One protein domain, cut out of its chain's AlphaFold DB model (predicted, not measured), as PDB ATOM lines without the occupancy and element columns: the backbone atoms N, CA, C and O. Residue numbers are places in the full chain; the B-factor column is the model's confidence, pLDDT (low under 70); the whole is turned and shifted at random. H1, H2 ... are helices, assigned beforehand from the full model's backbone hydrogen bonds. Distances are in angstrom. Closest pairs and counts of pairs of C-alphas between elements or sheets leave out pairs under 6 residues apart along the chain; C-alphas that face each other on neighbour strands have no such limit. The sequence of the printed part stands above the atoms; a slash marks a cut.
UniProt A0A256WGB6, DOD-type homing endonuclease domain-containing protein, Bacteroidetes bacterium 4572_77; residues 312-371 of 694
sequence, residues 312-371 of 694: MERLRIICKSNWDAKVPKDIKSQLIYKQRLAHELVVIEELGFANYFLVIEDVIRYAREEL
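This is residues 312 to 371 of the 694 residues of the protein "DOD-type homing endonuclease domain-containing protein" of Bacteroidetes bacterium 4572_77 (UniProt A0A256WGB6). H3 and H4 make a wide V, with H1 between its arms to one side, starting near the corner. Short H2 follows H1, and a tight link of 4 residues leads from it to the first residue of H3, at the open end of the V; residues 362 to 371 stick out. The 60 printed residues are all helix in class, H1 to H4 in order, no named strand; the whole is loose, radius of gyration of the C-alphas 13.0 A, spanning 37 by 28 by 13 A.

H1, residues 312 to 321, begins at C-alpha 312 (44.264, 10.200, 9.251). H2 is 323 to 326, H3 331 to 350, 29.1 A long, and H4 354 to 369, 22.0 A, ending at C-alpha 369 (36.608, 32.108, 11.794).

H1 touches H4's residues 354 to 358 alone, at a steep tilt of 43 degrees; the closest C-alphas, Met 312 and Ala 354, are 5.5 A apart. H3 and H4 are close but not clearly touching, closest C-alphas Ile 348 and Ala 354, 6.1 A. Every O i to N i+4 pair in H1, H3 and H4 is within hydrogen-bond range; H2 is too short for one.

The printed part has no cut, its links are tight, and no printed residue is under 70 in pLDDT.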
ATOM      1  N   MET A 312      42.813  10.027   9.271       88.50
ATOM      2  CA  MET A 312      44.264  10.200   9.251       88.50
ATOM      3  C   MET A 312      44.717  10.942   7.995       88.50
ATOM      4  O   MET A 312      45.573  11.826   8.080       88.50
ATOM      5  N   GLU A 313      44.131  10.652   6.834       88.25
ATOM      6  CA  GLU A 313      44.388  11.406   5.606       88.25
ATOM      7  C   GLU A 313      44.054  12.896   5.762       88.25
ATOM      8  O   GLU A 313      44.892  13.754   5.460       88.25
ATOM      9  N   ARG A 314      42.882  13.235   6.314       86.25
ATOM     10  CA  ARG A 314      42.513  14.639   6.549       86.25
ATOM     11  C   ARG A 314      43.465  15.332   7.519       86.25
ATOM     12  O   ARG A 314      43.882  16.462   7.255       86.25
ATOM     13  N   LEU A 315      43.842  14.664   8.611       90.50
ATOM     14  CA  LEU A 315      44.800  15.214   9.570       90.50
ATOM     15  C   LEU A 315      46.147  15.507   8.890       90.50
ATOM     16  O   LEU A 315      46.692  16.601   9.046       90.50
ATOM     17  N   ARG A 316      46.641  14.584   8.050       91.94
ATOM     18  CA  ARG A 316      47.862  14.782   7.249       91.94
ATOM     19  C   ARG A 316      47.745  15.989   6.313       91.94
ATOM     20  O   ARG A 316      48.698  16.764   6.212       91.94
ATOM     21  N   ILE A 317      46.595  16.182   5.659       90.19
ATOM     22  CA  ILE A 317      46.339  17.340   4.786       90.19
ATOM     23  C   ILE A 317      46.409  18.651   5.581       90.19
ATOM     24  O   ILE A 317      47.083  19.582   5.139       90.19
ATOM     25  N   ILE A 318      45.781  18.718   6.759       89.62
ATOM     26  CA  ILE A 318      45.791  19.913   7.619       89.62
ATOM     27  C   ILE A 318      47.203  20.216   8.135       89.62
ATOM     28  O   ILE A 318      47.645  21.368   8.107       89.62
ATOM     29  N   CYS A 319      47.953  19.203   8.577       92.38
ATOM     30  CA  CYS A 319      49.342  19.394   8.999       92.38
ATOM     31  C   CYS A 319      50.204  19.931   7.850       92.38
ATOM     32  O   CYS A 319      51.010  20.843   8.048       92.38
ATOM     33  N   LYS A 320      50.008  19.401   6.637       89.38
ATOM     34  CA  LYS A 320      50.737  19.833   5.443       89.38
ATOM     35  C   LYS A 320      50.369  21.256   5.022       89.38
ATOM     36  O   LYS A 320      51.270  22.030   4.716       89.38
ATOM     37  N   SER A 321      49.085  21.619   5.022       88.19
ATOM     38  CA  SER A 321      48.639  22.962   4.620       88.19
ATOM     39  C   SER A 321      49.142  24.058   5.563       88.19
ATOM     40  O   SER A 321      49.398  25.177   5.130       88.19
ATOM     41  N   ASN A 322      49.354  23.726   6.839       88.44
ATOM     42  CA  ASN A 322      49.888  24.649   7.839       88.44
ATOM     43  C   ASN A 322      51.425  24.658   7.931       88.44
ATOM     44  O   ASN A 322      51.976  25.496   8.648       88.44
ATOM     45  N   TRP A 323      52.124  23.763   7.225       89.56
ATOM     46  CA  TRP A 323      53.574  23.578   7.342       89.56
ATOM     47  C   TRP A 323      54.353  24.871   7.091       89.56
ATOM     48  O   TRP A 323      55.089  25.338   7.961       89.56
ATOM     49  N   ASP A 324      54.128  25.498   5.936       84.56
ATOM     50  CA  ASP A 324      54.877  26.684   5.503       84.56
ATOM     51  C   ASP A 324      54.647  27.902   6.408       84.56
ATOM     52  O   ASP A 324      55.514  28.769   6.527       84.56
ATOM     53  N   ALA A 325      53.485  27.965   7.064       81.25
ATOM     54  CA  ALA A 325      53.131  29.041   7.984       81.25
ATOM     55  C   ALA A 325      53.698  28.837   9.400       81.25
ATOM     56  O   ALA A 325      53.757  29.793  10.177       81.25
ATOM     57  N   LYS A 326      54.068  27.605   9.771       82.56
ATOM     58  CA  LYS A 326      54.437  27.236  11.149       82.56
ATOM     59  C   LYS A 326      55.890  26.801  11.308       82.56
ATOM     60  O   LYS A 326      56.433  26.957  12.400       82.56
ATOM     61  N   VAL A 327      56.518  26.275  10.259       84.62
ATOM     62  CA  VAL A 327      57.875  25.724  10.318       84.62
ATOM     63  C   VAL A 327      58.881  26.712   9.714       84.62
ATOM     64  O   VAL A 327      58.695  27.153   8.578       84.62
ATOM     65  N   PRO A 328      59.974  27.061  10.427       85.00
ATOM     66  CA  PRO A 328      61.037  27.902   9.881       85.00
ATOM     67  C   PRO A 328      61.604  27.346   8.570       85.00
ATOM     68  O   PRO A 328      61.768  26.138   8.419       85.00
ATOM     69  N   LYS A 329      61.932  28.223   7.615       86.38
ATOM     70  CA  LYS A 329      62.391  27.825   6.268       86.38
ATOM     71  C   LYS A 329      63.840  27.326   6.214       86.38
ATOM     72  O   LYS A 329      64.281  26.881   5.158       86.38
ATOM     73  N   ASP A 330      64.595  27.417   7.307       91.00
ATOM     74  CA  ASP A 330      65.977  26.944   7.328       91.00
ATOM     75  C   ASP A 330      66.046  25.408   7.283       91.00
ATOM     76  O   ASP A 330      65.231  24.699   7.876       91.00
ATOM     77  N   ILE A 331      67.046  24.892   6.570       87.19
ATOM     78  CA  ILE A 331      67.174  23.461   6.253       87.19
ATOM     79  C   ILE A 331      67.244  22.597   7.521       87.19
ATOM     80  O   ILE A 331      66.693  21.494   7.552       87.19
ATOM     81  N   LYS A 332      67.905  23.089   8.576       87.62
ATOM     82  CA  LYS A 332      68.099  22.334   9.816       87.62
ATOM     83  C   LYS A 332      66.776  22.159  10.559       87.62
ATOM     84  O   LYS A 332      66.442  21.035  10.928       87.62
ATOM     85  N   SER A 333      66.011  23.237  10.732       82.69
ATOM     86  CA  SER A 333      64.675  23.180  11.331       82.69
ATOM     87  C   SER A 333      63.744  22.289  10.511       82.69
ATOM     88  O   SER A 333      63.108  21.398  11.070       82.69
ATOM     89  N   GLN A 334      63.717  22.460   9.185       89.00
ATOM     90  CA  GLN A 334      62.883  21.652   8.287       89.00
ATOM     91  C   GLN A 334      63.112  20.145   8.477       89.00
ATOM     92  O   GLN A 334      62.148  19.386   8.575       89.00
ATOM     93  N   LEU A 335      64.372  19.706   8.586       89.19
ATOM     94  CA  LEU A 335      64.699  18.293   8.794       89.19
ATOM     95  C   LEU A 335      64.184  17.772  10.146       89.19
ATOM     96  O   LEU A 335      63.550  16.716  10.192       89.19
ATOM     97  N   ILE A 336      64.417  18.526  11.225       90.19
ATOM     98  CA  ILE A 336      64.016  18.152  12.591       90.19
ATOM     99  C   ILE A 336      62.492  18.052  12.700       90.19
ATOM    100  O   ILE A 336      61.963  17.028  13.138       90.19
ATOM    101  N   TYR A 337      61.769  19.088  12.268       91.62
ATOM    102  CA  TYR A 337      60.308  19.103  12.355       91.62
ATOM    103  C   TYR A 337      59.676  18.029  11.469       91.62
ATOM    104  O   TYR A 337      58.638  17.483  11.833       91.62
ATOM    105  N   LYS A 338      60.288  17.691  10.324       92.00
ATOM    106  CA  LYS A 338      59.712  16.705   9.398       92.00
ATOM    107  C   LYS A 338      59.785  15.303   9.989       92.00
ATOM    108  O   LYS A 338      58.806  14.567   9.924       92.00
ATOM    109  N   GLN A 339      60.921  14.962  10.600       90.50
ATOM    110  CA  GLN A 339      61.080  13.708  11.339       90.50
ATOM    111  C   GLN A 339      60.108  13.636  12.518       90.50
ATOM    112  O   GLN A 339      59.455  12.614  12.719       90.50
ATOM    113  N   ARG A 340      59.965  14.741  13.258       91.88
ATOM    114  CA  ARG A 340      59.064  14.808  14.407       91.88
ATOM    115  C   ARG A 340      57.597  14.634  14.015       91.88
ATOM    116  O   ARG A 340      56.921  13.809  14.617       91.88
ATOM    117  N   LEU A 341      57.129  15.361  12.999       93.94
ATOM    118  CA  LEU A 341      55.748  15.269  12.520       93.94
ATOM    119  C   LEU A 341      55.426  13.858  12.016       93.94
ATOM    120  O   LEU A 341      54.360  13.336  12.316       93.94
ATOM    121  N   ALA A 342      56.346  13.223  11.282       92.44
ATOM    122  CA  ALA A 342      56.153  11.853  10.812       92.44
ATOM    123  C   ALA A 342      55.989  10.865  11.979       92.44
ATOM    124  O   ALA A 342      55.065  10.060  11.967       92.44
ATOM    125  N   HIS A 343      56.842  10.968  13.002       92.62
ATOM    126  CA  HIS A 343      56.734  10.147  14.206       92.62
ATOM    127  C   HIS A 343      55.411  10.385  14.954       92.62
ATOM    128  O   HIS A 343      54.739   9.432  15.329       92.62
ATOM    129  N   GLU A 344      55.013  11.644  15.156       94.44
ATOM    130  CA  GLU A 344      53.756  11.970  15.844       94.44
ATOM    131  C   GLU A 344      52.528  11.447  15.095       94.44
ATOM    132  O   GLU A 344      51.633  10.892  15.722       94.44
ATOM    133  N   LEU A 345      52.500  11.558  13.764       93.75
ATOM    134  CA  LEU A 345      51.399  11.031  12.957       93.75
ATOM    135  C   LEU A 345      51.280   9.505  13.055       93.75
ATOM    136  O   LEU A 345      50.160   9.011  13.100       93.75
ATOM    137  N   VAL A 346      52.400   8.777  13.132       93.75
ATOM    138  CA  VAL A 346      52.389   7.320  13.360       93.75
ATOM    139  C   VAL A 346      51.799   6.995  14.731       93.75
ATOM    140  O   VAL A 346      50.884   6.187  14.822       93.75
ATOM    141  N   VAL A 347      52.244   7.677  15.790       90.94
ATOM    142  CA  VAL A 347      51.710   7.454  17.146       90.94
ATOM    143  C   VAL A 347      50.213   7.779  17.225       90.94
ATOM    144  O   VAL A 347      49.456   7.059  17.869       90.94
ATOM    145  N   ILE A 348      49.759   8.851  16.568       89.19
ATOM    146  CA  ILE A 348      48.334   9.224  16.527       89.19
ATOM    147  C   ILE A 348      47.501   8.155  15.808       89.19
ATOM    148  O   ILE A 348      46.386   7.868  16.246       89.19
ATOM    149  N   GLU A 349      48.033   7.577  14.729       87.69
ATOM    150  CA  GLU A 349      47.403   6.493  13.971       87.69
ATOM    151  C   GLU A 349      47.311   5.209  14.804       87.69
ATOM    152  O   GLU A 349      46.227   4.646  14.931       87.69
ATOM    153  N   GLU A 350      48.409   4.805  15.452       85.19
ATOM    154  CA  GLU A 350      48.466   3.627  16.331       85.19
ATOM    155  C   GLU A 350      47.503   3.730  17.525       85.19
ATOM    156  O   GLU A 350      46.919   2.729  17.938       85.19
ATOM    157  N   LEU A 351      47.318   4.935  18.075       81.12
ATOM    158  CA  LEU A 351      46.401   5.195  19.191       81.12
ATOM    159  C   LEU A 351      44.958   5.504  18.749       81.12
ATOM    160  O   LEU A 351      44.087   5.650  19.605       81.12
ATOM    161  N   GLY A 352      44.691   5.642  17.446       78.31
ATOM    162  CA  GLY A 352      43.355   5.949  16.922       78.31
ATOM    163  C   GLY A 352      42.837   7.357  17.258       78.31
ATOM    164  O   GLY A 352      41.629   7.584  17.281       78.31
ATOM    165  N   PHE A 353      43.717   8.331  17.513       83.81
ATOM    166  CA  PHE A 353      43.325   9.675  17.972       83.81
ATOM    167  C   PHE A 353      43.108  10.710  16.862       83.81
ATOM    168  O   PHE A 353      42.874  11.882  17.154       83.81
ATOM    169  N   ALA A 354      43.120  10.303  15.593       86.62
ATOM    170  CA  ALA A 354      42.934  11.208  14.456       86.62
ATOM    171  C   ALA A 354      41.677  12.085  14.594       86.62
ATOM    172  O   ALA A 354      41.757  13.311  14.519       86.62
ATOM    173  N   ASN A 355      40.525  11.464  14.875       81.81
ATOM    174  CA  ASN A 355      39.263  12.191  15.000       81.81
ATOM    175  C   ASN A 355      39.265  13.182  16.167       81.81
ATOM    176  O   ASN A 355      38.710  14.269  16.031       81.81
ATOM    177  N   TYR A 356      39.926  12.856  17.283       83.44
ATOM    178  CA  TYR A 356      40.044  13.774  18.419       83.44
ATOM    179  C   TYR A 356      40.721  15.082  17.994       83.44
ATOM    180  O   TYR A 356      40.179  16.163  18.230       83.44
ATOM    181  N   PHE A 357      41.860  14.995  17.298       87.44
ATOM    182  CA  PHE A 357      42.551  16.181  16.785       87.44
ATOM    183  C   PHE A 357      41.689  16.964  15.799       87.44
ATOM    184  O   PHE A 357      41.654  18.190  15.874       87.44
ATOM    185  N   LEU A 358      40.979  16.270  14.906       86.81
ATOM    186  CA  LEU A 358      40.128  16.914  13.913       86.81
ATOM    187  C   LEU A 358      38.940  17.658  14.544       86.81
ATOM    188  O   LEU A 358      38.639  18.765  14.114       86.81
ATOM    189  N   VAL A 359      38.289  17.108  15.575       85.94
ATOM    190  CA  VAL A 359      37.183  17.806  16.256       85.94
ATOM    191  C   VAL A 359      37.675  19.022  17.025       85.94
ATOM    192  O   VAL A 359      37.054  20.080  16.959       85.94
ATOM    193  N   ILE A 360      38.806  18.910  17.724       87.06
ATOM    194  CA  ILE A 360      39.388  20.063  18.420       87.06
ATOM    195  C   ILE A 360      39.806  21.147  17.421       87.06
ATOM    196  O   ILE A 360      39.550  22.329  17.660       87.06
ATOM    197  N   GLU A 361      40.416  20.762  16.298       87.75
ATOM    198  CA  GLU A 361      40.764  21.682  15.215       87.75
ATOM    199  C   GLU A 361      39.524  22.391  14.669       87.75
ATOM    200  O   GLU A 361      39.526  23.620  14.619       87.75
ATOM    201  N   ASP A 362      38.452  21.653  14.371       86.00
ATOM    202  CA  ASP A 362      37.222  22.203  13.805       86.00
ATOM    203  C   ASP A 362      36.530  23.179  14.763       86.00
ATOM    204  O   ASP A 362      36.177  24.289  14.367       86.00
ATOM    205  N   VAL A 363      36.429  22.831  16.050       86.69
ATOM    206  CA  VAL A 363      35.861  23.715  17.082       86.69
ATOM    207  C   VAL A 363      36.679  25.001  17.215       86.69
ATOM    208  O   VAL A 363      36.115  26.097  17.252       86.69
ATOM    209  N   ILE A 364      38.013  24.898  17.261       85.12
ATOM    210  CA  ILE A 364      38.907  26.063  17.359       85.12
ATOM    211  C   ILE A 364      38.817  26.918  16.093       85.12
ATOM    212  O   ILE A 364      38.787  28.150  16.165       85.12
ATOM    213  N   ARG A 365      38.795  26.284  14.925       86.44
ATOM    214  CA  ARG A 365      38.705  26.960  13.636       86.44
ATOM    215  C   ARG A 365      37.368  27.685  13.508       86.44
ATOM    216  O   ARG A 365      37.380  28.891  13.283       86.44
ATOM    217  N   TYR A 366      36.248  27.013  13.771       85.62
ATOM    218  CA  TYR A 366      34.905  27.598  13.756       85.62
ATOM    219  C   TYR A 366      34.779  28.768  14.741       85.62
ATOM    220  O   TYR A 366      34.316  29.849  14.377       85.62
ATOM    221  N   ALA A 367      35.263  28.604  15.977       84.31
ATOM    222  CA  ALA A 367      35.242  29.680  16.965       84.31
ATOM    223  C   ALA A 367      36.053  30.907  16.507       84.31
ATOM    224  O   ALA A 367      35.621  32.041  16.710       84.31
ATOM    225  N   ARG A 368      37.202  30.710  15.850       79.19
ATOM    226  CA  ARG A 368      38.033  31.811  15.337       79.19
ATOM    227  C   ARG A 368      37.442  32.467  14.088       79.19
ATOM    228  O   ARG A 368      37.478  33.691  13.968       79.19
ATOM    229  N   GLU A 369      36.981  31.664  13.138       84.81
ATOM    230  CA  GLU A 369      36.608  32.108  11.794       84.81
ATOM    231  C   GLU A 369      35.169  32.616  11.738       84.81
ATOM    232  O   GLU A 369      34.954  33.712  11.222       84.81
ATOM    233  N   GLU A 370      34.224  31.891  12.332       84.00
ATOM    234  CA  GLU A 370      32.792  32.205  12.264       84.00
ATOM    235  C   GLU A 370      32.348  33.050  13.459       84.00
ATOM    236  O   GLU A 370      31.769  34.120  13.291       84.00
ATOM    237  N   LEU A 371      32.692  32.629  14.682       76.88
ATOM    238  CA  LEU A 371      32.281  33.350  15.898       76.88
ATOM    239  C   LEU A 371      33.160  34.568  16.213       76.88
ATOM    240  O   LEU A 371      32.847  35.323  17.134       76.88
TER     241      LEU A 371